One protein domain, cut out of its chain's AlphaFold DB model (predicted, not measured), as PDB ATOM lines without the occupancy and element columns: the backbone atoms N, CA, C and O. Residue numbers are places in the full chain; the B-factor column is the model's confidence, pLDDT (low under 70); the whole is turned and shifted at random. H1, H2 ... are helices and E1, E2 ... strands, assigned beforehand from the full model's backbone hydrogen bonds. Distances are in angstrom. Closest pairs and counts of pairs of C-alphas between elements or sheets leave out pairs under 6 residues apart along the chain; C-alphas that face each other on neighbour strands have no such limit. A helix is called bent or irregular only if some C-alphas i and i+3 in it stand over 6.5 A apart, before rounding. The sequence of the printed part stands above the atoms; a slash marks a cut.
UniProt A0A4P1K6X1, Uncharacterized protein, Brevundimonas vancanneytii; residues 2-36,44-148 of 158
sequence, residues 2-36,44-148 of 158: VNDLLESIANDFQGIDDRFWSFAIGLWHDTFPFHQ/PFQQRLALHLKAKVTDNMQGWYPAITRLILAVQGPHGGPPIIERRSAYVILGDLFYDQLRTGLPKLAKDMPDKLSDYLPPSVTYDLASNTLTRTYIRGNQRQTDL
ATOM      1  N   VAL A   2      -5.225  -9.443-176.632       28.39
ATOM      2  CA  VAL A   2      -6.591  -9.243-176.086       28.39
ATOM      3  C   VAL A   2      -7.273 -10.577-175.771       28.39
ATOM      4  O   VAL A   2      -7.854 -10.703-174.703       28.39
ATOM      5  N   ASN A   3      -7.138 -11.588-176.639       33.56
ATOM      6  CA  ASN A   3      -7.651 -12.934-176.357       33.56
ATOM      7  C   ASN A   3      -6.971 -13.565-175.142       33.56
ATOM      8  O   ASN A   3      -7.683 -14.032-174.278       33.56
ATOM      9  N   ASP A   4      -5.644 -13.481-175.009       38.50
ATOM     10  CA  ASP A   4      -4.939 -14.012-173.827       38.50
ATOM     11  C   ASP A   4      -5.333 -13.282-172.533       38.50
ATOM     12  O   ASP A   4      -5.392 -13.893-171.475       38.50
ATOM     13  N   LEU A   5      -5.636 -11.978-172.603       40.75
ATOM     14  CA  LEU A   5      -6.134 -11.208-171.462       40.75
ATOM     15  C   LEU A   5      -7.579 -11.589-171.114       40.75
ATOM     16  O   LEU A   5      -7.898 -11.737-169.941       40.75
ATOM     17  N   LEU A   6      -8.452 -11.752-172.109       45.38
ATOM     18  CA  LEU A   6      -9.836 -12.192-171.903       45.38
ATOM     19  C   LEU A   6      -9.897 -13.650-171.439       45.38
ATOM     20  O   LEU A   6     -10.694 -13.971-170.565       45.38
ATOM     21  N   GLU A   7      -9.023 -14.506-171.962       55.00
ATOM     22  CA  GLU A   7      -8.815 -15.873-171.501       55.00
ATOM     23  C   GLU A   7      -8.235 -15.889-170.101       55.00
ATOM     24  O   GLU A   7      -8.769 -16.616-169.289       55.00
ATOM     25  N   SER A   8      -7.229 -15.079-169.766       54.16
ATOM     26  CA  SER A   8      -6.702 -14.974-168.398       54.16
ATOM     27  C   SER A   8      -7.778 -14.490-167.430       54.16
ATOM     28  O   SER A   8      -7.988 -15.121-166.408       54.16
ATOM     29  N   ILE A   9      -8.532 -13.442-167.775       57.31
ATOM     30  CA  ILE A   9      -9.635 -12.933-166.944       57.31
ATOM     31  C   ILE A   9     -10.717 -14.005-166.752       57.31
ATOM     32  O   ILE A   9     -11.252 -14.150-165.657       57.31
ATOM     33  N   ALA A  10     -11.035 -14.776-167.793       64.81
ATOM     34  CA  ALA A  10     -12.024 -15.845-167.704       64.81
ATOM     35  C   ALA A  10     -11.468 -17.109-167.005       64.81
ATOM     36  O   ALA A  10     -12.199 -17.800-166.297       64.81
ATOM     37  N   ASN A  11     -10.168 -17.381-167.157       68.38
ATOM     38  CA  ASN A  11      -9.398 -18.448-166.509       68.38
ATOM     39  C   ASN A  11      -8.976 -18.080-165.085       68.38
ATOM     40  O   ASN A  11      -8.382 -18.920-164.421       68.38
ATOM     41  N   ASP A  12      -9.272 -16.877-164.603       72.94
ATOM     42  CA  ASP A  12      -9.067 -16.456-163.215       72.94
ATOM     43  C   ASP A  12     -10.398 -16.246-162.491       72.94
ATOM     44  O   ASP A  12     -10.402 -15.809-161.344       72.94
ATOM     45  N   PHE A  13     -11.528 -16.601-163.119       80.75
ATOM     46  CA  PHE A  13     -12.843 -16.407-162.522       80.75
ATOM     47  C   PHE A  13     -12.940 -17.102-161.159       80.75
ATOM     48  O   PHE A  13     -12.870 -18.335-161.069       80.75
ATOM     49  N   GLN A  14     -13.114 -16.309-160.101       79.50
ATOM     50  CA  GLN A  14     -13.073 -16.797-158.715       79.50
ATOM     51  C   GLN A  14     -14.448 -17.189-158.158       79.50
ATOM     52  O   GLN A  14     -14.582 -17.569-156.995       79.50
ATOM     53  N   GLY A  15     -15.491 -17.155-158.988       82.12
ATOM     54  CA  GLY A  15     -16.855 -17.382-158.530       82.12
ATOM     55  C   GLY A  15     -17.375 -16.165-157.772       82.12
ATOM     56  O   GLY A  15     -17.315 -15.062-158.292       82.12
ATOM     57  N   ILE A  16     -17.916 -16.366-156.570       80.81
ATOM     58  CA  ILE A  16     -18.645 -15.323-155.826       80.81
ATOM     59  C   ILE A  16     -17.795 -14.110-155.434       80.81
ATOM     60  O   ILE A  16     -18.325 -13.008-155.337       80.81
ATOM     61  N   ASP A  17     -16.491 -14.311-155.254       81.31
ATOM     62  CA  ASP A  17     -15.548 -13.252-154.888       81.31
ATOM     63  C   ASP A  17     -15.001 -12.501-156.118       81.31
ATOM     64  O   ASP A  17     -14.249 -11.534-155.986       81.31
ATOM     65  N   ASP A  18     -15.387 -12.916-157.330       86.19
ATOM     66  CA  ASP A  18     -14.978 -12.260-158.566       86.19
ATOM     67  C   ASP A  18     -15.733 -10.939-158.779       86.19
ATOM     68  O   ASP A  18     -16.953 -10.859-158.629       86.19
ATOM     69  N   ARG A  19     -15.032  -9.892-159.231       85.50
ATOM     70  CA  ARG A  19     -15.649  -8.591-159.547       85.50
ATOM     71  C   ARG A  19     -16.742  -8.677-160.620       85.50
ATOM     72  O   ARG A  19     -17.611  -7.808-160.673       85.50
ATOM     73  N   PHE A  20     -16.692  -9.691-161.484       84.94
ATOM     74  CA  PHE A  20     -17.680  -9.939-162.532       84.94
ATOM     75  C   PHE A  20     -18.771 -10.924-162.110       84.94
ATOM     76  O   PHE A  20     -19.662 -11.199-162.914       84.94
ATOM     77  N   TRP A  21     -18.755 -11.423-160.868       85.00
ATOM     78  CA  TRP A  21     -19.743 -12.377-160.361       85.00
ATOM     79  C   TRP A  21     -21.179 -11.924-160.620       85.00
ATOM     80  O   TRP A  21     -21.943 -12.649-161.252       85.00
ATOM     81  N   SER A  22     -21.529 -10.706-160.192       83.38
ATOM     82  CA  SER A  22     -22.888 -10.161-160.323       83.38
ATOM     83  C   SER A  22     -23.349 -10.074-161.777       83.38
ATOM     84  O   SER A  22     -24.520 -10.304-162.067       83.38
ATOM     85  N   PHE A  23     -22.431  -9.773-162.698       83.81
ATOM     86  CA  PHE A  23     -22.735  -9.748-164.125       83.81
ATOM     87  C   PHE A  23     -22.930 -11.164-164.675       83.81
ATOM     88  O   PHE A  23     -23.916 -11.422-165.359       83.81
ATOM     89  N   ALA A  24     -22.029 -12.091-164.341       85.38
ATOM     90  CA  ALA A  24     -22.089 -13.472-164.808       85.38
ATOM     91  C   ALA A  24     -23.357 -14.189-164.320       85.38
ATOM     92  O   ALA A  24     -24.059 -14.801-165.121       85.38
ATOM     93  N   ILE A  25     -23.679 -14.080-163.027       84.12
ATOM     94  CA  ILE A  25     -24.874 -14.703-162.448       84.12
ATOM     95  C   ILE A  25     -26.164 -14.053-162.965       84.12
ATOM     96  O   ILE A  25     -27.135 -14.760-163.216       84.12
ATOM     97  N   GLY A  26     -26.165 -12.728-163.168       83.25
ATOM     98  CA  GLY A  26     -27.294 -11.995-163.741       83.25
ATOM     99  C   GLY A  26     -27.576 -12.439-165.172       83.25
ATOM    100  O   GLY A  26     -28.659 -12.936-165.452       83.25
ATOM    101  N   LEU A  27     -26.561 -12.390-166.042       88.00
ATOM    102  CA  LEU A  27     -26.674 -12.857-167.426       88.00
ATOM    103  C   LEU A  27     -27.119 -14.323-167.502       88.00
ATOM    104  O   LEU A  27     -27.953 -14.671-168.341       88.00
ATOM    105  N   TRP A  28     -26.574 -15.184-166.636       88.31
ATOM    106  CA  TRP A  28     -26.946 -16.596-166.594       88.31
ATOM    107  C   TRP A  28     -28.422 -16.787-166.252       88.31
ATOM    108  O   TRP A  28     -29.108 -17.516-166.961       88.31
ATOM    109  N   HIS A  29     -28.923 -16.117-165.213       87.31
ATOM    110  CA  HIS A  29     -30.320 -16.239-164.793       87.31
ATOM    111  C   HIS A  29     -31.305 -15.513-165.714       87.31
ATOM    112  O   HIS A  29     -32.430 -15.982-165.852       87.31
ATOM    113  N   ASP A  30     -30.894 -14.436-166.385       87.69
ATOM    114  CA  ASP A  30     -31.707 -13.783-167.419       87.69
ATOM    115  C   ASP A  30     -31.868 -14.691-168.647       87.69
ATOM    116  O   ASP A  30     -32.916 -14.724-169.288       87.69
ATOM    117  N   THR A  31     -30.821 -15.455-168.970       87.75
ATOM    118  CA  THR A  31     -30.811 -16.383-170.106       87.75
ATOM    119  C   THR A  31     -31.505 -17.704-169.775       87.75
ATOM    120  O   THR A  31     -32.264 -18.231-170.589       87.75
ATOM    121  N   PHE A  32     -31.243 -18.248-168.585       89.25
ATOM    122  CA  PHE A  32     -31.757 -19.521-168.082       89.25
ATOM    123  C   PHE A  32     -32.395 -19.306-166.703       89.25
ATOM    124  O   PHE A  32     -31.766 -19.579-165.674       89.25
ATOM    125  N   PRO A  33     -33.644 -18.819-166.653       86.75
ATOM    126  CA  PRO A  33     -34.302 -18.533-165.387       86.75
ATOM    127  C   PRO A  33     -34.537 -19.806-164.565       86.75
ATOM    128  O   PRO A  33     -34.885 -20.863-165.096       86.75
ATOM    129  N   PHE A  34     -34.370 -19.702-163.245       81.19
ATOM    130  CA  PHE A  34     -34.489 -20.825-162.302       81.19
ATOM    131  C   PHE A  34     -35.755 -20.745-161.424       81.19
ATOM    132  O   PHE A  34     -35.827 -21.351-160.352       81.19
ATOM    133  N   HIS A  35     -36.765 -19.980-161.849       81.12
ATOM    134  CA  HIS A  35     -38.012 -19.808-161.102       81.12
ATOM    135  C   HIS A  35     -38.908 -21.061-161.169       81.12
ATOM    136  O   HIS A  35     -38.868 -21.840-162.117       81.12
ATOM    137  N   GLN A  36     -39.762 -21.258-160.158       71.06
ATOM    138  CA  GLN A  36     -40.623 -22.450-160.059       71.06
ATOM    139  C   GLN A  36     -41.632 -22.581-161.214       71.06
ATOM    140  O   GLN A  36     -41.990 -23.692-161.595       71.06
ATOM    141  N   PRO A  44     -35.893 -20.726-179.030       94.25
ATOM    142  CA  PRO A  44     -34.920 -20.871-180.117       94.25
ATOM    143  C   PRO A  44     -33.556 -20.209-179.879       94.25
ATOM    144  O   PRO A  44     -32.590 -20.546-180.574       94.25
ATOM    145  N   PHE A  45     -33.465 -19.227-178.982       93.62
ATOM    146  CA  PHE A  45     -32.202 -18.606-178.593       93.62
ATOM    147  C   PHE A  45     -31.487 -19.479-177.557       93.62
ATOM    148  O   PHE A  45     -30.332 -19.860-177.773       93.62
ATOM    149  N   GLN A  46     -32.192 -19.877-176.499       92.75
ATOM    150  CA  GLN A  46     -31.697 -20.764-175.449       92.75
ATOM    151  C   GLN A  46     -31.213 -22.101-176.016       92.75
ATOM    152  O   GLN A  46     -30.154 -22.579-175.619       92.75
ATOM    153  N   GLN A  47     -31.926 -22.681-176.986       92.56
ATOM    154  CA  GLN A  47     -31.533 -23.934-177.640       92.56
ATOM    155  C   GLN A  47     -30.209 -23.798-178.401       92.56
ATOM    156  O   GLN A  47     -29.307 -24.617-178.228       92.56
ATOM    157  N   ARG A  48     -30.045 -22.740-179.209       91.50
ATOM    158  CA  ARG A  48     -28.787 -22.496-179.940       91.50
ATOM    159  C   ARG A  48     -27.629 -22.239-178.992       91.50
ATOM    160  O   ARG A  48     -26.533 -22.755-179.208       91.50
ATOM    161  N   LEU A  49     -27.871 -21.460-177.943       90.31
ATOM    162  CA  LEU A  49     -26.859 -21.201-176.935       90.31
ATOM    163  C   LEU A  49     -26.484 -22.489-176.193       90.31
ATOM    164  O   LEU A  49     -25.298 -22.769-176.054       90.31
ATOM    165  N   ALA A  50     -27.456 -23.313-175.798       90.38
ATOM    166  CA  ALA A  50     -27.214 -24.602-175.156       90.38
ATOM    167  C   ALA A  50     -26.396 -25.548-176.051       90.38
ATOM    168  O   ALA A  50     -25.454 -26.172-175.567       90.38
ATOM    169  N   LEU A  51     -26.683 -25.605-177.358       90.81
ATOM    170  CA  LEU A  51     -25.886 -26.367-178.328       90.81
ATOM    171  C   LEU A  51     -24.435 -25.868-178.398       90.81
ATOM    172  O   LEU A  51     -23.501 -26.672-178.359       90.81
ATOM    173  N   HIS A  52     -24.232 -24.549-178.461       89.25
ATOM    174  CA  HIS A  52     -22.891 -23.964-178.475       89.25
ATOM    175  C   HIS A  52     -22.127 -24.215-177.173       89.25
ATOM    176  O   HIS A  52     -20.958 -24.600-177.221       89.25
ATOM    177  N   LEU A  53     -22.776 -24.037-176.021       89.31
ATOM    178  CA  LEU A  53     -22.178 -24.303-174.715       89.31
ATOM    179  C   LEU A  53     -21.837 -25.785-174.561       89.31
ATOM    180  O   LEU A  53     -20.730 -26.097-174.135       89.31
ATOM    181  N   LYS A  54     -22.728 -26.696-174.973       89.38
ATOM    182  CA  LYS A  54     -22.468 -28.142-174.975       89.38
ATOM    183  C   LYS A  54     -21.220 -28.468-175.790       89.38
ATOM    184  O   LYS A  54     -20.310 -29.082-175.250       89.38
ATOM    185  N   ALA A  55     -21.151 -28.013-177.044       88.75
ATOM    186  CA  ALA A  55     -19.994 -28.250-177.905       88.75
ATOM    187  C   ALA A  55     -18.697 -27.722-177.272       88.75
ATOM    188  O   ALA A  55     -17.696 -28.433-177.228       88.75
ATOM    189  N   LYS A  56     -18.735 -26.514-176.695       87.81
ATOM    190  CA  LYS A  56     -17.576 -25.939-176.001       87.81
ATOM    191  C   LYS A  56     -17.170 -26.727-174.768       87.81
ATOM    192  O   LYS A  56     -15.986 -26.964-174.579       87.81
ATOM    193  N   VAL A  57     -18.116 -27.176-173.951       88.62
ATOM    194  CA  VAL A  57     -17.802 -28.006-172.783       88.62
ATOM    195  C   VAL A  57     -17.224 -29.355-173.221       88.62
ATOM    196  O   VAL A  57     -16.259 -29.809-172.613       88.62
ATOM    197  N   THR A  58     -17.732 -29.967-174.294       88.75
ATOM    198  CA  THR A  58     -17.157 -31.198-174.860       88.75
ATOM    199  C   THR A  58     -15.711 -30.993-175.318       88.75
ATOM    200  O   THR A  58     -14.852 -31.801-174.963       88.75
ATOM    201  N   ASP A  59     -15.422 -29.917-176.057       87.81
ATOM    202  CA  ASP A  59     -14.054 -29.562-176.462       87.81
ATOM    203  C   ASP A  59     -13.167 -29.339-175.232       87.81
ATOM    204  O   ASP A  59     -12.039 -29.829-175.156       87.81
ATOM    205  N   ASN A  60     -13.704 -28.658-174.221       85.62
ATOM    206  CA  ASN A  60     -12.992 -28.361-172.992       85.62
ATOM    207  C   ASN A  60     -12.584 -29.622-172.229       85.62
ATOM    208  O   ASN A  60     -11.459 -29.716-171.742       85.62
ATOM    209  N   MET A  61     -13.446 -30.641-172.187       88.06
ATOM    210  CA  MET A  61     -13.115 -31.933-171.570       88.06
ATOM    211  C   MET A  61     -11.965 -32.671-172.284       88.06
ATOM    212  O   MET A  61     -11.440 -33.646-171.748       88.06
ATOM    213  N   GLN A  62     -11.533 -32.209-173.463       86.50
ATOM    214  CA  GLN A  62     -10.332 -32.692-174.154       86.50
ATOM    215  C   GLN A  62      -9.063 -31.892-173.808       86.50
ATOM    216  O   GLN A  62      -8.011 -32.152-174.390       86.50
ATOM    217  N   GLY A  63      -9.128 -30.945-172.866       81.56
ATOM    218  CA  GLY A  63      -7.970 -30.175-172.402       81.56
ATOM    219  C   GLY A  63      -7.894 -28.731-172.900       81.56
ATOM    220  O   GLY A  63      -6.835 -28.114-172.755       81.56
ATOM    221  N   TRP A  64      -8.982 -28.192-173.455       80.81
ATOM    222  CA  TRP A  64      -9.047 -26.841-174.021       80.81
ATOM    223  C   TRP A  64      -9.851 -25.860-173.141       80.81
ATOM    224  O   TRP A  64     -10.761 -26.250-172.420       80.81
ATOM    225  N   TYR A  65      -9.508 -24.570-173.200       77.56
ATOM    226  CA  TYR A  65     -10.312 -23.421-172.731       77.56
ATOM    227  C   TYR A  65     -11.161 -23.608-171.448       77.56
ATOM    228  O   TYR A  65     -12.388 -23.452-171.477       77.56
ATOM    229  N   PRO A  66     -10.533 -23.863-170.286       83.62
ATOM    230  CA  PRO A  66     -11.228 -24.263-169.060       83.62
ATOM    231  C   PRO A  66     -12.174 -23.203-168.469       83.62
ATOM    232  O   PRO A  66     -13.137 -23.555-167.779       83.62
ATOM    233  N   ALA A  67     -11.953 -21.919-168.776       83.69
ATOM    234  CA  ALA A  67     -12.751 -20.784-168.315       83.69
ATOM    235  C   ALA A  67     -14.272 -20.980-168.405       83.69
ATOM    236  O   ALA A  67     -14.990 -20.701-167.446       83.69
ATOM    237  N   ILE A  68     -14.782 -21.458-169.547       84.88
ATOM    238  CA  ILE A  68     -16.232 -21.605-169.758       84.88
ATOM    239  C   ILE A  68     -16.800 -22.664-168.810       84.88
ATOM    240  O   ILE A  68     -17.809 -22.424-168.151       84.88
ATOM    241  N   THR A  69     -16.136 -23.816-168.695       88.56
ATOM    242  CA  THR A  69     -16.550 -24.885-167.777       88.56
ATOM    243  C   THR A  69     -16.542 -24.388-166.337       88.56
ATOM    244  O   THR A  69     -17.514 -24.602-165.611       88.56
ATOM    245  N   ARG A  70     -15.488 -23.663-165.951       89.38
ATOM    246  CA  ARG A  70     -15.362 -23.072-164.621       89.38
ATOM    247  C   ARG A  70     -16.495 -22.098-164.309       89.38
ATOM    248  O   ARG A  70     -17.106 -22.180-163.243       89.38
ATOM    249  N   LEU A  71     -16.775 -21.187-165.240       87.56
ATOM    250  CA  LEU A  71     -17.814 -20.173-165.097       87.56
ATOM    251  C   LEU A  71     -19.195 -20.816-164.971       87.56
ATOM    252  O   LEU A  71     -19.902 -20.514-164.011       87.56
ATOM    253  N   ILE A  72     -19.541 -21.750-165.867       89.12
ATOM    254  CA  ILE A  72     -20.821 -22.473-165.814       89.12
ATOM    255  C   ILE A  72     -20.956 -23.210-164.480       89.12
ATOM    256  O   ILE A  72     -21.984 -23.094-163.819       89.12
ATOM    257  N   LEU A  73     -19.914 -23.913-164.029       88.94
ATOM    258  CA  LEU A  73     -19.944 -24.648-162.763       88.94
ATOM    259  C   LEU A  73     -20.141 -23.720-161.550       88.94
ATOM    260  O   LEU A  73     -20.831 -24.079-160.590       88.94
ATOM    261  N   ALA A  74     -19.585 -22.507-161.596       87.75
ATOM    262  CA  ALA A  74     -19.751 -21.510-160.546       87.75
ATOM    263  C   ALA A  74     -21.183 -20.942-160.475       87.75
ATOM    264  O   ALA A  74     -21.719 -20.813-159.363       87.75
ATOM    265  N   VAL A  75     -21.793 -20.622-161.629       86.25
ATOM    266  CA  VAL A  75     -23.125 -19.983-161.714       86.25
ATOM    267  C   VAL A  75     -24.283 -20.982-161.671       86.25
ATOM    268  O   VAL A  75     -25.265 -20.726-160.982       86.25
ATOM    269  N   GLN A  76     -24.153 -22.147-162.312       85.31
ATOM    270  CA  GLN A  76     -25.149 -23.221-162.240       85.31
ATOM    271  C   GLN A  76     -25.214 -23.787-160.818       85.31
ATOM    272  O   GLN A  76     -26.289 -24.032-160.278       85.31
ATOM    273  N   GLY A  77     -24.049 -23.952-160.185       73.75
ATOM    274  CA  GLY A  77     -23.932 -24.580-158.879       73.75
ATOM    275  C   GLY A  77     -24.255 -26.077-158.870       73.75
ATOM    276  O   GLY A  77     -24.635 -26.639-159.891       73.75
ATOM    277  N   PRO A  78     -24.048 -26.742-157.717       60.97
ATOM    278  CA  PRO A  78     -24.080 -28.196-157.604       60.97
ATOM    279  C   PRO A  78     -25.442 -28.756-157.994       60.97
ATOM    280  O   PRO A  78     -26.468 -28.370-157.421       60.97
ATOM    281  N   HIS A  79     -25.416 -29.721-158.913       56.59
ATOM    282  CA  HIS A  79     -26.554 -30.580-159.204       56.59
ATOM    283  C   HIS A  79     -26.872 -31.378-157.945       56.59
ATOM    284  O   HIS A  79     -26.027 -32.038-157.343       56.59
ATOM    285  N   GLY A  80     -28.093 -31.254-157.482       51.94
ATOM    286  CA  GLY A  80     -28.611 -32.087-156.421       51.94
ATOM    287  C   GLY A  80     -30.116 -32.008-156.467       51.94
ATOM    288  O   GLY A  80     -30.648 -31.201-157.232       51.94
ATOM    289  N   GLY A  81     -30.748 -32.858-155.649       46.53
ATOM    290  CA  GLY A  81     -32.185 -33.134-155.677       46.53
ATOM    291  C   GLY A  81     -32.972 -31.896-156.081       46.53
ATOM    292  O   GLY A  81     -32.740 -30.848-155.459       46.53
ATOM    293  N   PRO A  82     -33.769 -31.988-157.161       44.12
ATOM    294  CA  PRO A  82     -34.316 -30.821-157.821       44.12
ATOM    295  C   PRO A  82     -34.903 -29.913-156.736       44.12
ATOM    296  O   PRO A  82     -35.674 -30.411-155.905       44.12
ATOM    297  N   PRO A  83     -34.598 -28.593-156.697       49.72
ATOM    298  CA  PRO A  83     -35.650 -27.703-156.216       49.72
ATOM    299  C   PRO A  83     -36.885 -28.167-156.976       49.72
ATOM    300  O   PRO A  83     -36.736 -28.469-158.153       49.72
ATOM    301  N   ILE A  84     -38.012 -28.392-156.308       49.81
ATOM    302  CA  ILE A  84     -39.218 -28.942-156.932       49.81
ATOM    303  C   ILE A  84     -39.611 -27.996-158.083       49.81
ATOM    304  O   ILE A  84     -40.371 -27.053-157.907       49.81
ATOM    305  N   ILE A  85     -38.986 -28.174-159.240       53.28
ATOM    306  CA  ILE A  85     -39.238 -27.512-160.498       53.28
ATOM    307  C   ILE A  85     -39.975 -28.623-161.209       53.28
ATOM    308  O   ILE A  85     -39.389 -29.561-161.747       53.28
ATOM    309  N   GLU A  86     -41.295 -28.559-161.102       55.22
ATOM    310  CA  GLU A  86     -42.219 -29.558-161.638       55.22
ATOM    311  C   GLU A  86     -42.089 -29.703-163.167       55.22
ATOM    312  O   GLU A  86     -42.640 -30.623-163.767       55.22
ATOM    313  N   ARG A  87     -41.359 -28.783-163.812       71.50
ATOM    314  CA  ARG A  87     -41.233 -28.627-165.258       71.50
ATOM    315  C   ARG A  87     -39.766 -28.709-165.675       71.50
ATOM    316  O   ARG A  87     -38.902 -28.097-165.058       71.50
ATOM    317  N   ARG A  88     -39.470 -29.413-166.773       82.19
ATOM    318  CA  ARG A  88     -38.137 -29.389-167.406       82.19
ATOM    319  C   ARG A  88     -37.909 -28.033-168.087       82.19
ATOM    320  O   ARG A  88     -38.067 -27.926-169.299       82.19
ATOM    321  N   SER A  89     -37.631 -26.994-167.304       88.44
ATOM    322  CA  SER A  89     -37.334 -25.647-167.803       88.44
ATOM    323  C   SER A  89     -35.950 -25.569-168.449       88.44
ATOM    324  O   SER A  89     -35.131 -26.482-168.308       88.44
ATOM    325  N   ALA A  90     -35.666 -24.450-169.114       90.00
ATOM    326  CA  ALA A  90     -34.383 -24.174-169.750       90.00
ATOM    327  C   ALA A  90     -33.180 -24.375-168.805       90.00
ATOM    328  O   ALA A  90     -32.205 -25.030-169.172       90.00
ATOM    329  N   TYR A  91     -33.277 -23.885-167.564       89.06
ATOM    330  CA  TYR A  91     -32.239 -24.040-166.541       89.06
ATOM    331  C   TYR A  91     -31.996 -25.507-166.152       89.06
ATOM    332  O   TYR A  91     -30.847 -25.926-165.997       89.06
ATOM    333  N   VAL A  92     -33.066 -26.303-166.030       86.88
ATOM    334  CA  VAL A  92     -32.971 -27.741-165.726       86.88
ATOM    335  C   VAL A  92     -32.338 -28.490-166.894       86.88
ATOM    336  O   VAL A  92     -31.405 -29.258-166.691       86.88
ATOM    337  N   ILE A  93     -32.811 -28.233-168.117       89.25
ATOM    338  CA  ILE A  93     -32.307 -28.883-169.332       89.25
ATOM    339  C   ILE A  93     -30.817 -28.591-169.528       89.25
ATOM    340  O   ILE A  93     -30.039 -29.502-169.814       89.25
ATOM    341  N   LEU A  94     -30.398 -27.337-169.350       89.50
ATOM    342  CA  LEU A  94     -28.993 -26.965-169.476       89.50
ATOM    343  C   LEU A  94     -28.132 -27.571-168.365       89.50
ATOM    344  O   LEU A  94     -27.032 -28.043-168.647       89.50
ATOM    345  N   GLY A  95     -28.628 -27.584-167.125       89.62
ATOM    346  CA  GLY A  95     -27.959 -28.249-166.011       89.62
ATOM    347  C   GLY A  95     -27.730 -29.731-166.300       89.62
ATOM    348  O   GLY A  95     -26.604 -30.208-166.195       89.62
ATOM    349  N   ASP A  96     -28.767 -30.434-166.747       88.50
ATOM    350  CA  ASP A  96     -28.706 -31.835-167.170       88.50
ATOM    351  C   ASP A  96     -27.652 -32.059-168.265       88.50
ATOM    352  O   ASP A  96     -26.778 -32.915-168.124       88.50
ATOM    353  N   LEU A  97     -27.671 -31.247-169.326       89.44
ATOM    354  CA  LEU A  97     -26.683 -31.325-170.406       89.44
ATOM    355  C   LEU A  97     -25.256 -31.102-169.906       89.44
ATOM    356  O   LEU A  97     -24.347 -31.846-170.274       89.44
ATOM    357  N   PHE A  98     -25.048 -30.076-169.084       91.12
ATOM    358  CA  PHE A  98     -23.732 -29.721-168.571       91.12
ATOM    359  C   PHE A  98     -23.170 -30.820-167.667       91.12
ATOM    360  O   PHE A  98     -22.036 -31.263-167.852       91.12
ATOM    361  N   TYR A  99     -23.976 -31.310-166.725       91.19
ATOM    362  CA  TYR A  99     -23.555 -32.344-165.788       91.19
ATOM    363  C   TYR A  99     -23.352 -33.711-166.447       91.19
ATOM    364  O   TYR A  99     -22.494 -34.469-165.996       91.19
ATOM    365  N   ASP A 100     -24.053 -34.008-167.541       90.56
ATOM    366  CA  ASP A 100     -23.778 -35.202-168.344       90.56
ATOM    367  C   ASP A 100     -22.394 -35.138-169.020       90.56
ATOM    368  O   ASP A 100     -21.643 -36.120-169.021       90.56
ATOM    369  N   GLN A 101     -21.990 -33.957-169.507       90.62
ATOM    370  CA  GLN A 101     -20.629 -33.757-170.020       90.62
ATOM    371  C   GLN A 101     -19.577 -33.889-168.913       90.62
ATOM    372  O   GLN A 101     -18.544 -34.520-169.127       90.62
ATOM    373  N   LEU A 102     -19.830 -33.345-167.719       92.31
ATOM    374  CA  LEU A 102     -18.894 -33.462-166.595       92.31
ATOM    375  C   LEU A 102     -18.746 -34.907-166.113       92.31
ATOM    376  O   LEU A 102     -17.627 -35.339-165.843       92.31
ATOM    377  N   ARG A 103     -19.851 -35.662-166.047       91.69
ATOM    378  CA  ARG A 103     -19.864 -37.071-165.627       91.69
ATOM    379  C   ARG A 103     -18.884 -37.921-166.426       91.69
ATOM    380  O   ARG A 103     -18.237 -38.795-165.856       91.69
ATOM    381  N   THR A 104     -18.802 -37.680-167.730       89.88
ATOM    382  CA  THR A 104     -17.959 -38.457-168.646       89.88
ATOM    383  C   THR A 104     -16.583 -37.825-168.845       89.88
ATOM    384  O   THR A 104     -15.578 -38.534-168.923       89.88
ATOM    385  N   GLY A 105     -16.521 -36.496-168.898       92.00
ATOM    386  CA  GLY A 105     -15.319 -35.738-169.219       92.00
ATOM    387  C   GLY A 105     -14.354 -35.544-168.055       92.00
ATOM    388  O   GLY A 105     -13.153 -35.730-168.246       92.00
ATOM    389  N   LEU A 106     -14.840 -35.227-166.846       92.19
ATOM    390  CA  LEU A 106     -13.961 -34.965-165.696       92.19
ATOM    391  C   LEU A 106     -13.099 -36.169-165.294       92.19
ATOM    392  O   LEU A 106     -11.903 -35.959-165.093       92.19
ATOM    393  N   PRO A 107     -13.617 -37.417-165.238       93.94
ATOM    394  CA  PRO A 107     -12.772 -38.574-164.947       93.94
ATOM    395  C   PRO A 107     -11.621 -38.727-165.943       93.94
ATOM    396  O   PRO A 107     -10.490 -39.028-165.561       93.94
ATOM    397  N   LYS A 108     -11.908 -38.502-167.232       92.44
ATOM    398  CA  LYS A 108     -10.911 -38.581-168.298       92.44
ATOM    399  C   LYS A 108      -9.880 -37.465-168.163       92.44
ATOM    400  O   LYS A 108      -8.688 -37.743-168.162       92.44
ATOM    401  N   LEU A 109     -10.332 -36.226-167.985       92.00
ATOM    402  CA  LEU A 109      -9.469 -35.064-167.803       92.00
ATOM    403  C   LEU A 109      -8.548 -35.225-166.586       92.00
ATOM    404  O   LEU A 109      -7.347 -35.006-166.701       92.00
ATOM    405  N   ALA A 110      -9.087 -35.655-165.445       92.75
ATOM    406  CA  ALA A 110      -8.320 -35.875-164.222       92.75
ATOM    407  C   ALA A 110      -7.288 -37.008-164.361       92.75
ATOM    408  O   ALA A 110      -6.237 -36.960-163.728       92.75
ATOM    409  N   LYS A 111      -7.575 -38.021-165.189       92.75
ATOM    410  CA  LYS A 111      -6.654 -39.129-165.466       92.75
ATOM    411  C   LYS A 111      -5.561 -38.747-166.468       92.75
ATOM    412  O   LYS A 111      -4.402 -39.091-166.253       92.75
ATOM    413  N   ASP A 112      -5.933 -38.073-167.551       92.94
ATOM    414  CA  ASP A 112      -5.043 -37.787-168.679       92.94
ATOM    415  C   ASP A 112      -4.219 -36.502-168.450       92.94
ATOM    416  O   ASP A 112      -3.098 -36.388-168.945       92.94
ATOM    417  N   MET A 113      -4.765 -35.527-167.713       91.00
ATOM    418  CA  MET A 113      -4.176 -34.201-167.465       91.00
ATOM    419  C   MET A 113      -4.444 -33.713-166.023       91.00
ATOM    420  O   MET A 113      -5.082 -32.670-165.835       91.00
ATOM    421  N   PRO A 114      -3.955 -34.424-164.988       90.94
ATOM    422  CA  PRO A 114      -4.243 -34.106-163.584       90.94
ATOM    423  C   PRO A 114      -3.854 -32.675-163.193       90.94
ATOM    424  O   PRO A 114      -4.618 -32.002-162.505       90.94
ATOM    425  N   ASP A 115      -2.723 -32.177-163.702       89.88
ATOM    426  CA  ASP A 115      -2.210 -30.835-163.387       89.88
ATOM    427  C   ASP A 115      -3.103 -29.702-163.910       89.88
ATOM    428  O   ASP A 115      -3.027 -28.580-163.421       89.88
ATOM    429  N   LYS A 116      -3.962 -29.985-164.900       87.31
ATOM    430  CA  LYS A 116      -4.880 -28.997-165.484       87.31
ATOM    431  C   LYS A 116      -6.265 -29.025-164.855       87.31
ATOM    432  O   LYS A 116      -7.065 -28.141-165.136       87.31
ATOM    433  N   LEU A 117      -6.590 -30.032-164.043       89.38
ATOM    434  CA  LEU A 117      -7.942 -30.217-163.510       89.38
ATOM    435  C   LEU A 117      -8.420 -28.991-162.720       89.38
ATOM    436  O   LEU A 117      -9.567 -28.573-162.879       89.38
ATOM    437  N   SER A 118      -7.537 -28.393-161.915       89.06
ATOM    438  CA  SER A 118      -7.839 -27.183-161.143       89.06
ATOM    439  C   SER A 118      -8.284 -26.020-162.020       89.06
ATOM    440  O   SER A 118      -9.087 -25.205-161.577       89.06
ATOM    441  N   ASP A 119      -7.839 -25.962-163.275       88.88
ATOM    442  CA  ASP A 119      -8.206 -24.874-164.172       88.88
ATOM    443  C   ASP A 119      -9.697 -24.937-164.539       88.88
ATOM    444  O   ASP A 119     -10.310 -23.908-164.815       88.88
ATOM    445  N   TYR A 120     -10.323 -26.112-164.512       89.44
ATOM    446  CA  TYR A 120     -11.734 -26.290-164.883       89.44
ATOM    447  C   TYR A 120     -12.687 -26.070-163.710       89.44
ATOM    448  O   TYR A 120     -13.900 -25.986-163.912       89.44
ATOM    449  N   LEU A 121     -12.158 -25.988-162.490       90.50
ATOM    450  CA  LEU A 121     -12.944 -25.929-161.268       90.50
ATOM    451  C   LEU A 121     -12.843 -24.533-160.650       90.50
ATOM    452  O   LEU A 121     -11.749 -23.984-160.529       90.50
ATOM    453  N   PRO A 122     -13.967 -23.910-160.258       89.69
ATOM    454  CA  PRO A 122     -13.890 -22.671-159.503       89.69
ATOM    455  C   PRO A 122     -13.255 -22.958-158.132       89.69
ATOM    456  O   PRO A 122     -13.418 -24.066-157.623       89.69
ATOM    457  N   PRO A 123     -12.625 -21.972-157.466       88.81
ATOM    458  CA  PRO A 123     -11.925 -22.188-156.191       88.81
ATOM    459  C   PRO A 123     -12.784 -22.817-155.080       88.81
ATOM    460  O   PRO A 123     -12.278 -23.466-154.172       88.81
ATOM    461  N   SER A 124     -14.104 -22.634-155.160       87.75
ATOM    462  CA  SER A 124     -15.080 -23.210-154.228       87.75
ATOM    463  C   SER A 124     -15.446 -24.668-154.516       87.75
ATOM    464  O   SER A 124     -16.265 -25.225-153.785       87.75
ATOM    465  N   VAL A 125     -14.905 -25.292-155.565       91.06
ATOM    466  CA  VAL A 125     -15.263 -26.646-155.997       91.06
ATOM    467  C   VAL A 125     -14.028 -27.529-156.094       91.06
ATOM    468  O   VAL A 125     -13.037 -27.177-156.723       91.06
ATOM    469  N   THR A 126     -14.123 -28.720-155.515       93.12
ATOM    470  CA  THR A 126     -13.133 -29.787-155.664       93.12
ATOM    471  C   THR A 126     -13.754 -30.997-156.350       93.12
ATOM    472  O   THR A 126     -14.974 -31.181-156.336       93.12
ATOM    473  N   TYR A 127     -12.905 -31.820-156.962       94.88
ATOM    474  CA  TYR A 127     -13.299 -33.058-157.623       94.88
ATOM    475  C   TYR A 127     -12.508 -34.234-157.050       94.88
ATOM    476  O   TYR A 127     -11.283 -34.166-156.948       94.88
ATOM    477  N   ASP A 128     -13.214 -35.303-156.696       94.62
ATOM    478  CA  ASP A 128     -12.634 -36.584-156.304       94.62
ATOM    479  C   ASP A 128     -12.819 -37.602-157.438       94.62
ATOM    480  O   ASP A 128     -13.940 -37.996-157.771       94.62
ATOM    481  N   LEU A 129     -11.695 -38.039-158.014       94.19
ATOM    482  CA  LEU A 129     -11.653 -39.011-159.104       94.19
ATOM    483  C   LEU A 129     -12.119 -40.408-158.670       94.19
ATOM    484  O   LEU A 129     -12.730 -41.115-159.469       94.19
ATOM    485  N   ALA A 130     -11.844 -40.825-157.432       93.00
ATOM    486  CA  ALA A 130     -12.160 -42.179-156.976       93.00
ATOM    487  C   ALA A 130     -13.672 -42.384-156.822       93.00
ATOM    488  O   ALA A 130     -14.200 -43.435-157.179       93.00
ATOM    489  N   SER A 131     -14.364 -41.362-156.317       93.56
ATOM    490  CA  SER A 131     -15.815 -41.369-156.105       93.56
ATOM    491  C   SER A 131     -16.608 -40.671-157.217       93.56
ATOM    492  O   SER A 131     -17.831 -40.605-157.135       93.56
ATOM    493  N   ASN A 132     -15.939 -40.133-158.244       93.44
ATOM    494  CA  ASN A 132     -16.525 -39.277-159.286       93.44
ATOM    495  C   ASN A 132     -17.443 -38.172-158.719       93.44
ATOM    496  O   ASN A 132     -18.546 -37.934-159.216       93.44
ATOM    497  N   THR A 133     -17.000 -37.519-157.643       93.94
ATOM    498  CA  THR A 133     -17.828 -36.590-156.864       93.94
ATOM    499  C   THR A 133     -17.286 -35.169-156.935       93.94
ATOM    500  O   THR A 133     -16.101 -34.924-156.703       93.94
ATOM    501  N   LEU A 134     -18.172 -34.208-157.205       93.50
ATOM    502  CA  LEU A 134     -17.895 -32.781-157.034       93.50
ATOM    503  C   LEU A 134     -18.326 -32.332-155.641       93.50
ATOM    504  O   LEU A 134     -19.449 -32.600-155.224       93.50
ATOM    505  N   THR A 135     -17.467 -31.593-154.945       92.56
ATOM    506  CA  THR A 135     -17.801 -30.968-153.659       92.56
ATOM    507  C   THR A 135     -17.713 -29.460-153.794       92.56
ATOM    508  O   THR A 135     -16.637 -28.927-154.047       92.56
ATOM    509  N   ARG A 136     -18.829 -28.752-153.591       90.19
ATOM    510  CA  ARG A 136     -18.836 -27.290-153.471       90.19
ATOM    511  C   ARG A 136     -18.805 -26.881-152.007       90.19
ATOM    512  O   ARG A 136     -19.665 -27.313-151.244       90.19
ATOM    513  N   THR A 137     -17.886 -25.994-151.650       89.69
ATOM    514  CA  THR A 137     -17.815 -25.333-150.343       89.69
ATOM    515  C   THR A 137     -18.346 -23.906-150.465       89.69
ATOM    516  O   THR A 137     -17.857 -23.111-151.262       89.69
ATOM    517  N   TYR A 138     -19.376 -23.572-149.694       84.88
ATOM    518  CA  TYR A 138     -19.968 -22.234-149.661       84.88
ATOM    519  C   TYR A 138     -19.239 -21.327-148.659       84.88
ATOM    520  O   TYR A 138     -18.582 -21.817-147.748       84.88
ATOM    521  N   ILE A 139     -19.433 -20.003-148.762       80.06
ATOM    522  CA  ILE A 139     -18.797 -18.983-147.893       80.06
ATOM    523  C   ILE A 139     -18.935 -19.301-146.392       80.06
ATOM    524  O   ILE A 139     -18.044 -19.014-145.603       80.06
ATOM    525  N   ARG A 140     -20.046 -19.921-145.980       82.00
ATOM    526  CA  ARG A 140     -20.306 -20.286-144.575       82.00
ATOM    527  C   ARG A 140     -19.707 -21.637-144.157       82.00
ATOM    528  O   ARG A 140     -20.074 -22.153-143.111       82.00
ATOM    529  N   GLY A 141     -18.862 -22.244-144.989       83.50
ATOM    530  CA  GLY A 141     -18.252 -23.558-144.758       83.50
ATOM    531  C   GLY A 141     -19.163 -24.752-145.055       83.50
ATOM    532  O   GLY A 141     -18.683 -25.880-145.101       83.50
ATOM    533  N   ASN A 142     -20.458 -24.529-145.304       86.56
ATOM    534  CA  ASN A 142     -21.370 -25.590-145.728       86.56
ATOM    535  C   ASN A 142     -20.865 -26.229-147.020       86.56
ATOM    536  O   ASN A 142     -20.405 -25.528-147.922       86.56
ATOM    537  N   GLN A 143     -21.012 -27.545-147.127       90.50
ATOM    538  CA  GLN A 143     -20.638 -28.290-148.319       90.50
ATOM    539  C   GLN A 143     -21.854 -28.929-148.969       90.50
ATOM    540  O   GLN A 143     -22.797 -29.344-148.294       90.50
ATOM    541  N   ARG A 144     -21.822 -29.017-150.297       88.75
ATOM    542  CA  ARG A 144     -22.764 -29.822-151.071       88.75
ATOM    543  C   ARG A 144     -21.989 -30.706-152.027       88.75
ATOM    544  O   ARG A 144     -21.142 -30.217-152.771       88.75
ATOM    545  N   GLN A 145     -22.300 -31.993-151.977       90.94
ATOM    546  CA  GLN A 145     -21.685 -33.011-152.809       90.94
ATOM    547  C   GLN A 145     -22.630 -33.420-153.932       90.94
ATOM    548  O   GLN A 145     -23.846 -33.497-153.740       90.94
ATOM    549  N   THR A 146     -22.044 -33.690-155.089       90.31
ATOM    550  CA  THR A 146     -22.719 -34.181-156.282       90.31
ATOM    551  C   THR A 146     -21.950 -35.397-156.782       90.31
ATOM    552  O   THR A 146     -20.891 -35.241-157.390       90.31
ATOM    553  N   ASP A 147     -22.478 -36.595-156.531       91.25
ATOM    554  CA  ASP A 147     -21.996 -37.826-157.166       91.25
ATOM    555  C   ASP A 147     -22.458 -37.827-158.625       91.25
ATOM    556  O   ASP A 147     -23.653 -37.963-158.909       91.25
ATOM    557  N   LEU A 148     -21.512 -37.660-159.551       90.56
ATOM    558  CA  LEU A 148     -21.807 -37.551-160.975       90.56
ATOM    559  C   LEU A 148     -22.362 -38.855-161.563       90.56
ATOM    560  O   LEU A 148     -23.129 -38.798-162.529       90.56
TER     561      LEU A 148
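What this domain is: This is residues 2 to 36 and 44 to 148 of the 158 residues of an uncharacterized protein of Brevundimonas vancanneytii (UniProt A0A4P1K6X1). A small sheet of three strands, E1 to E3, has the long helix H5 slanting over one face, and H3 runs beside H5 in nearly the same direction, well away from the sheet. The short helix H4 sits in the middle, with H1, H2, H3 and H6 each touching it, and H1 is the farthest element from the mean of the C-alphas. The printed part has 140 residues with six named helices and then three named strands, H1 H2 H3 H4 H5 H6 E1 E2 E3, and its class is mostly helix. The sheet has the order E1 E2 E3 and is antiparallel throughout. The whole is compact, with a radius of gyration of the C-alphas of 14.6 A, and rounded, spanning 39 by 39 by 31 A.

How they stand to each other: The sheet is formed by E1, residues 125 to 128, E2, residues 133 to 137, and E3, residues 143 to 147, a meander in which each strand is the antiparallel neighbour of the one before. E1 and E2 form a hairpin at 152 degrees, with N 126 and O 135 at 2.9 A, within hydrogen-bond range. E2 and E3 form a hairpin at 165 degrees, with N 146 and O 134 at 2.8 A. H5, residues 90 to 112, is on one face of this sheet, making two layers, at a height over the sheet of 10.5 A, a local plane resting only just on 6 C-alphas. It lies over E1 and E2, and only just not over E3, on which 2 of its C-alphas fall; on the local plane it runs slantwise to the strands, at 51 degrees to E1. H3, residues 44 to 60, touches H5, closest at the C-alphas of Ala 50 and Leu 94, 6.4 A, at a shallow tilt of 8 degrees, the same way. H6, residues 114 to 120, forms a helical hairpin with H5, whose residues 106 to 110 alone touch it; the closest C-alphas, of Ala 110 and Leu 117, are 5.7 A apart. H4, residues 66 to 76, is the hub. It touches H6, with the C-alphas of Pro 66 and Tyr 120 closest at 4.7 A, and residues 56 to 60 alone of H3, with those of Asn 60 and Pro 66 closest at 5.9 A. H2, residues 21 to 31, touches H4 about perpendicular at 73 degrees, closest at the C-alphas of Ile 25 and Val 75, 5.6 A. H1, residues 2 to 11, touches H4 at a steep tilt of 46 degrees, closest at the C-alphas of Asn 11 and Ala 67, 4.5 A. Helix packing is mostly crossed, but only just, with 2 of 6 touching pairs at a shallow tilt. H6 only grazes the sheet with residues 117 to 120, and H4, only just on it with 5 pairs of C-alphas within 10 A, only grazes it with residues 70 to 74. H1, H2 and H4 have every O i to N i+4 pair within hydrogen-bond range, H3 has 12 of 13, H5 17 of 19, and H6 0 of 3 beside 3 of 4 O i to N i+3 pairs.

Where its parts are: H5 measures 32.4 A from C-alpha 90 at (-34.383, -24.174, -169.750) to C-alpha 112 at (-5.043, -37.787, -168.679). It has a kink of 34 degrees near residue 105, and is neither bent nor irregular, but only just: C-alphas 104 and 107 are 6.4 A apart. H3 measures 24.2 A, H4 15.5 A, H2 15.3 A and H1 13.6 A, H1 beginning with C-alpha 2 at (-6.591, -9.243, -176.086). H6, 10.9 A, is irregular, with C-alphas 115 and 118 at 7.1 A. E1 measures 10.3 A, E2 13.0 A and E3 13.1 A, ending with C-alpha 147 at (-21.996, -37.826, -157.166).

The domain as a whole: The two C-alphas farthest apart, of Val 2 and Glu 86, are 43.5 A apart. Residues 37 to 43 are not printed, and C-alphas 36 and 44 are 20.9 A apart across this cut. The link from H4 to H5, residues 77 to 89, is long. The mean pLDDT of the printed part is 82.8, with residues 2 to 11 and 78 to 86 under 70.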